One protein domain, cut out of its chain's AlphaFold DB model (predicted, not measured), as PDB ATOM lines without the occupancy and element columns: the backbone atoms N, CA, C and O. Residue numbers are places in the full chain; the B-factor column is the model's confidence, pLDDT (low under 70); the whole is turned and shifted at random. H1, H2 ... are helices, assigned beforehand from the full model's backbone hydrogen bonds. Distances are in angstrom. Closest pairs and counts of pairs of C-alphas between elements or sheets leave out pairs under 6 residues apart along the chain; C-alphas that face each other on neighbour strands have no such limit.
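AT A GLANCE: This is residues 6 to 50 of the 59 residues of an uncharacterized protein of Anaerobutyricum hallii DSM 3353 (UniProt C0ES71). Look first for a short helical hairpin, H3 and H2 side by side and running opposite ways, with a third helix, H1, set crosswise to both and making a corner with H2. Residues 9 to 15, of which 10 to 15 belong to H1, stick out at one end of the long axis, and residues 27 to 32, of which 27 belongs to H2, stick out at the other. The printed part has 45 residues with three named helices, H1, H2 and H3 in that order along the chain, and no named strand; the class is all helix. The whole is compact, with a radius of gyration of the C-alphas of 10.7 A, yet elongated in outline, spanning 32 by 17 by 15 A.

IN THESE COORDINATES: Begin with the longest helix, H3, residues 38 to 50. Find C-alpha 38 at (139.434, 108.382, 97.337); from there the helix runs 18.4 A to C-alpha 50 at (125.338, 96.584, 96.230). Go back along the ATOM lines to H2, residues 21 to 27, which measures 10.0 A from first to last C-alpha. Before it comes H1, residues 10 to 18, which begins at C-alpha 10 at (141.064, 92.519, 89.497) and is 12.2 A long.

HOW THE PARTS SIT: Start from H3 and look across to H2: the two touch, and their closest C-alphas are those of Val 22 and Phe 45, 6.1 A apart. They run opposite ways at a shallow tilt of 24 degrees and form a helical hairpin. Now look at Phe 17 in H1. Its C-alpha is 7.5 A from that of Phe 45, the closest pair of H1 and H3, which are close but not clearly touching and stand about perpendicular at 86 degrees. The C-alpha of Phe 17 is also 6.4 A from that of Phe 23, the closest pair of H1 and H2. These two helices are close but not clearly touching, and at 73 degrees they are only just about perpendicular. In H1, H2 and H3 every backbone O i to N i+4 pair is within hydrogen-bond range.

THE WHOLE: Measure the greatest length between the C-alphas of Gly 7 and Glu 30, the two farthest apart, at 33.3 A. The first and last printed C-alphas, those of Gln 6 and Asn 50, are 9.7 A apart. Residues 9 to 15, of which 10 to 15 belong to H1, stand free, and so do residues 27 to 32. The link from H1 to H2 is tight, with 2 residues, and the link from H2 to H3 is short, with 10 residues. The printed part has no cut. Its mean pLDDT is 81.8, and residue 6 is the one printed residue under 70.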
ATOM      1  N   GLN A   6     133.632  90.839  96.909       67.75
ATOM      2  CA  GLN A   6     132.748  90.269  95.886       67.75
ATOM      3  C   GLN A   6     133.334  89.005  95.235       67.75
ATOM      4  O   GLN A   6     132.669  88.373  94.420       67.75
ATOM      5  N   GLY A   7     134.576  88.629  95.571       73.62
ATOM      6  CA  GLY A   7     135.282  87.517  94.925       73.62
ATOM      7  C   GLY A   7     135.554  87.754  93.435       73.62
ATOM      8  O   GLY A   7     135.627  86.794  92.672       73.62
ATOM      9  N   LEU A   8     135.644  89.021  93.018       77.44
ATOM     10  CA  LEU A   8     135.883  89.417  91.632       77.44
ATOM     11  C   LEU A   8     137.383  89.466  91.338       77.44
ATOM     12  O   LEU A   8     138.171  89.971  92.140       77.44
ATOM     13  N   GLU A   9     137.763  89.010  90.148       83.81
ATOM     14  CA  GLU A   9     139.112  89.215  89.629       83.81
ATOM     15  C   GLU A   9     139.396  90.713  89.451       83.81
ATOM     16  O   GLU A   9     138.495  91.515  89.186       83.81
ATOM     17  N   TYR A  10     140.664  91.108  89.577       80.25
ATOM     18  CA  TYR A  10     141.064  92.519  89.497       80.25
ATOM     19  C   TYR A  10     140.672  93.148  88.151       80.25
ATOM     20  O   TYR A  10     140.189  94.279  88.107       80.25
ATOM     21  N   ASP A  11     140.805  92.381  87.064       84.25
ATOM     22  CA  ASP A  11     140.361  92.772  85.726       84.25
ATOM     23  C   ASP A  11     138.841  92.965  85.648       84.25
ATOM     24  O   ASP A  11     138.380  93.943  85.060       84.25
ATOM     25  N   GLU A  12     138.043  92.087  86.265       83.69
ATOM     26  CA  GLU A  12     136.583  92.244  86.307       83.69
ATOM     27  C   GLU A  12     136.167  93.456  87.138       83.69
ATOM     28  O   GLU A  12     135.278  94.205  86.729       83.69
ATOM     29  N   ALA A  13     136.822  93.675  88.278       82.75
ATOM     30  CA  ALA A  13     136.578  94.829  89.131       82.75
ATOM     31  C   ALA A  13     136.916  96.139  88.405       82.75
ATOM     32  O   ALA A  13     136.108  97.068  88.421       82.75
ATOM     33  N   MET A  14     138.059  96.200  87.712       83.50
ATOM     34  CA  MET A  14     138.425  97.350  86.884       83.50
ATOM     35  C   MET A  14     137.428  97.555  85.748       83.50
ATOM     36  O   MET A  14     136.972  98.674  85.544       83.50
ATOM     37  N   ASN A  15     137.054  96.500  85.025       87.19
ATOM     38  CA  ASN A  15     136.115  96.613  83.911       87.19
ATOM     39  C   ASN A  15     134.740  97.106  84.392       87.19
ATOM     40  O   ASN A  15     134.164  98.007  83.787       87.19
ATOM     41  N   LYS A  16     134.255  96.600  85.534       83.88
ATOM     42  CA  LYS A  16     133.041  97.110  86.185       83.88
ATOM     43  C   LYS A  16     133.182  98.569  86.593       83.88
ATOM     44  O   LYS A  16     132.278  99.331  86.293       83.88
ATOM     45  N   PHE A  17     134.299  98.954  87.211       83.81
ATOM     46  CA  PHE A  17     134.556 100.334  87.626       83.81
ATOM     47  C   PHE A  17     134.576 101.299  86.437       83.81
ATOM     48  O   PHE A  17     133.912 102.324  86.467       83.81
ATOM     49  N   TYR A  18     135.268 100.956  85.349       84.88
ATOM     50  CA  TYR A  18     135.324 101.802  84.152       84.88
ATOM     51  C   TYR A  18     133.978 101.940  83.426       84.88
ATOM     52  O   TYR A  18     133.773 102.938  82.741       84.88
ATOM     53  N   ASN A  19     133.084 100.955  83.556       85.25
ATOM     54  CA  ASN A  19     131.722 100.999  83.010       85.25
ATOM     55  C   ASN A  19     130.679 101.462  84.041       85.25
ATOM     56  O   ASN A  19     129.482 101.345  83.783       85.25
ATOM     57  N   SER A  20     131.115 101.915  85.214       84.25
ATOM     58  CA  SER A  20     130.234 102.310  86.305       84.25
ATOM     59  C   SER A  20     129.879 103.791  86.208       84.25
ATOM     60  O   SER A  20     130.664 104.613  85.716       84.25
ATOM     61  N   GLU A  21     128.702 104.146  86.718       83.94
ATOM     62  CA  GLU A  21     128.246 105.538  86.752       83.94
ATOM     63  C   GLU A  21     129.151 106.391  87.656       83.94
ATOM     64  O   GLU A  21     129.336 107.586  87.412       83.94
ATOM     65  N   VAL A  22     129.767 105.786  88.685       84.44
ATOM     66  CA  VAL A  22     130.742 106.462  89.560       84.44
ATOM     67  C   VAL A  22     131.928 106.978  88.758       84.44
ATOM     68  O   VAL A  22     132.364 108.104  88.995       84.44
ATOM     69  N   PHE A  23     132.440 106.211  87.796       84.88
ATOM     70  CA  PHE A  23     133.582 106.642  86.992       84.88
ATOM     71  C   PHE A  23     133.224 107.753  85.998       84.88
ATOM     72  O   PHE A  23     134.022 108.678  85.807       84.88
ATOM     73  N   GLU A  24     132.026 107.715  85.410       85.25
ATOM     74  CA  GLU A  24     131.519 108.821  84.588       85.25
ATOM     75  C   GLU A  24     131.396 110.107  85.414       85.25
ATOM     76  O   GLU A  24     131.926 111.146  85.015       85.25
ATOM     77  N   LYS A  25     130.803 110.033  86.614       83.19
ATOM     78  CA  LYS A  25     130.694 111.192  87.515       83.19
ATOM     79  C   LYS A  25     132.042 111.661  88.049       83.19
ATOM     80  O   LYS A  25     132.242 112.860  88.199       83.19
ATOM     81  N   LEU A  26     132.987 110.755  88.293       83.81
ATOM     82  CA  LEU A  26     134.348 111.111  88.697       83.81
ATOM     83  C   LEU A  26     135.050 111.961  87.629       83.81
ATOM     84  O   LEU A  26     135.793 112.883  87.961       83.81
ATOM     85  N   GLN A  27     134.835 111.652  86.349       81.31
ATOM     86  CA  GLN A  27     135.363 112.457  85.246       81.31
ATOM     87  C   GLN A  27     134.592 113.762  85.038       81.31
ATOM     88  O   GLN A  27     135.150 114.732  84.510       81.31
ATOM     89  N   ASP A  28     133.328 113.790  85.449       83.94
ATOM     90  CA  ASP A  28     132.490 114.969  85.378       83.94
ATOM     91  C   ASP A  28     132.917 116.014  86.421       83.94
ATOM     92  O   ASP A  28     132.769 115.862  87.637       83.94
ATOM     93  N   LYS A  29     133.447 117.129  85.916       77.56
ATOM     94  CA  LYS A  29     133.911 118.245  86.742       77.56
ATOM     95  C   LYS A  29     132.768 119.023  87.389       77.56
ATOM     96  O   LYS A  29     133.024 119.718  88.370       77.56
ATOM     97  N   GLU A  30     131.550 118.935  86.858       75.94
ATOM     98  CA  GLU A  30     130.374 119.601  87.425       75.94
ATOM     99  C   GLU A  30     129.909 118.915  88.712       75.94
ATOM    100  O   GLU A  30     129.410 119.588  89.610       75.94
ATOM    101  N   THR A  31     130.141 117.605  88.851       77.00
ATOM    102  CA  THR A  31     129.780 116.870  90.077       77.00
ATOM    103  C   THR A  31     130.722 117.161  91.246       77.00
ATOM    104  O   THR A  31     130.363 116.927  92.396       77.00
ATOM    105  N   GLY A  32     131.946 117.626  90.963       76.88
ATOM    106  CA  GLY A  32     132.978 117.854  91.974       76.88
ATOM    107  C   GLY A  32     133.521 116.579  92.628       76.88
ATOM    108  O   GLY A  32     134.367 116.677  93.513       76.88
ATOM    109  N   LEU A  33     133.108 115.385  92.181       79.19
ATOM    110  CA  LEU A  33     133.475 114.111  92.812       79.19
ATOM    111  C   LEU A  33     134.993 113.858  92.793       79.19
ATOM    112  O   LEU A  33     135.538 113.216  93.681       79.19
ATOM    113  N   TYR A  34     135.700 114.401  91.800       78.69
ATOM    114  CA  TYR A  34     137.161 114.330  91.709       78.69
ATOM    115  C   TYR A  34     137.894 115.128  92.806       78.69
ATOM    116  O   TYR A  34     139.090 114.915  93.013       78.69
ATOM    117  N   CYS A  35     137.217 116.076  93.467       79.12
ATOM    118  CA  CYS A  35     137.747 116.804  94.623       79.12
ATOM    119  C   CYS A  35     137.551 116.039  95.935       79.12
ATOM    120  O   CYS A  35     138.181 116.392  96.935       79.12
ATOM    121  N   GLU A  36     136.701 115.013  95.937       82.62
ATOM    122  CA  GLU A  36     136.435 114.199  97.114       82.62
ATOM    123  C   GLU A  36     137.586 113.234  97.414       82.62
ATOM    124  O   GLU A  36     138.465 112.950  96.594       82.62
ATOM    125  N   SER A  37     137.589 112.711  98.639       82.50
ATOM    126  CA  SER A  37     138.567 111.705  99.050       82.50
ATOM    127  C   SER A  37     138.373 110.403  98.272       82.50
ATOM    128  O   SER A  37     137.248 109.958  98.046       82.50
ATOM    129  N   SER A  38     139.472 109.711  97.962       78.88
ATOM    130  CA  SER A  38     139.434 108.382  97.337       78.88
ATOM    131  C   SER A  38     138.616 107.359  98.140       78.88
ATOM    132  O   SER A  38     138.102 106.411  97.557       78.88
ATOM    133  N   SER A  39     138.462 107.559  99.457       82.31
ATOM    134  CA  SER A  39     137.579 106.732 100.294       82.31
ATOM    135  C   SER A  39     136.104 106.928  99.944       82.31
ATOM    136  O   SER A  39     135.376 105.952  99.852       82.31
ATOM    137  N   TYR A  40     135.675 108.171  99.698       83.75
ATOM    138  CA  TYR A  40     134.287 108.478  99.349       83.75
ATOM    139  C   TYR A  40     133.921 107.889  97.985       83.75
ATOM    140  O   TYR A  40     132.876 107.272  97.832       83.75
ATOM    141  N   VAL A  41     134.829 108.006  97.011       82.50
ATOM    142  CA  VAL A  41     134.665 107.397  95.681       82.50
ATOM    143  C   VAL A  41     134.553 105.872  95.777       82.50
ATOM    144  O   VAL A  41     133.745 105.271  95.074       82.50
ATOM    145  N   TYR A  42     135.349 105.243  96.648       83.69
ATOM    146  CA  TYR A  42     135.285 103.799  96.872       83.69
ATOM    147  C   TYR A  42     133.964 103.378  97.522       83.69
ATOM    148  O   TYR A  42     133.342 102.433  97.044       83.69
ATOM    149  N   ASP A  43     133.512 104.091  98.554       84.31
ATOM    150  CA  ASP A  43     132.233 103.807  99.213       84.31
ATOM    151  C   ASP A  43     131.063 103.959  98.230       84.31
ATOM    152  O   ASP A  43     130.206 103.082  98.157       84.31
ATOM    153  N   LEU A  44     131.087 104.994  97.384       84.31
ATOM    154  CA  LEU A  44     130.081 105.222  96.344       84.31
ATOM    155  C   LEU A  44     130.038 104.081  95.317       84.31
ATOM    156  O   LEU A  44     128.966 103.669  94.881       84.31
ATOM    157  N   PHE A  45     131.205 103.552  94.942       84.50
ATOM    158  CA  PHE A  45     131.313 102.406  94.042       84.50
ATOM    159  C   PHE A  45     130.853 101.098  94.700       84.50
ATOM    160  O   PHE A  45     130.191 100.280  94.060       84.50
ATOM    161  N   CYS A  46     131.154 100.903  95.984       81.69
ATOM    162  CA  CYS A  46     130.627  99.784  96.762       81.69
ATOM    163  C   CYS A  46     129.098  99.851  96.876       81.69
ATOM    164  O   CYS A  46     128.431  98.828  96.709       81.69
ATOM    165  N   ASP A  47     128.539 101.037  97.111       84.19
ATOM    166  CA  ASP A  47     127.092 101.258  97.137       84.19
ATOM    167  C   ASP A  47     126.464 100.996  95.764       84.19
ATOM    168  O   ASP A  47     125.482 100.258  95.687       84.19
ATOM    169  N   GLU A  48     127.068 101.491  94.676       84.12
ATOM    170  CA  GLU A  48     126.635 101.200  93.302       84.12
ATOM    171  C   GLU A  48     126.600  99.689  93.035       84.12
ATOM    172  O   GLU A  48     125.643  99.179  92.454       84.12
ATOM    173  N   LEU A  49     127.599  98.942  93.503       80.81
ATOM    174  CA  LEU A  49     127.654  97.494  93.302       80.81
ATOM    175  C   LEU A  49     126.666  96.710  94.169       80.81
ATOM    176  O   LEU A  49     126.183  95.665  93.732       80.81
ATOM    177  N   ASN A  50     126.337  97.205  95.361       80.75
ATOM    178  CA  ASN A  50     125.338  96.584  96.230       80.75
ATOM    179  C   ASN A  50     123.896  96.913  95.803       80.75
ATOM    180  O   ASN A  50     123.010  96.066  95.931       80.75
TER     181      ASN A  50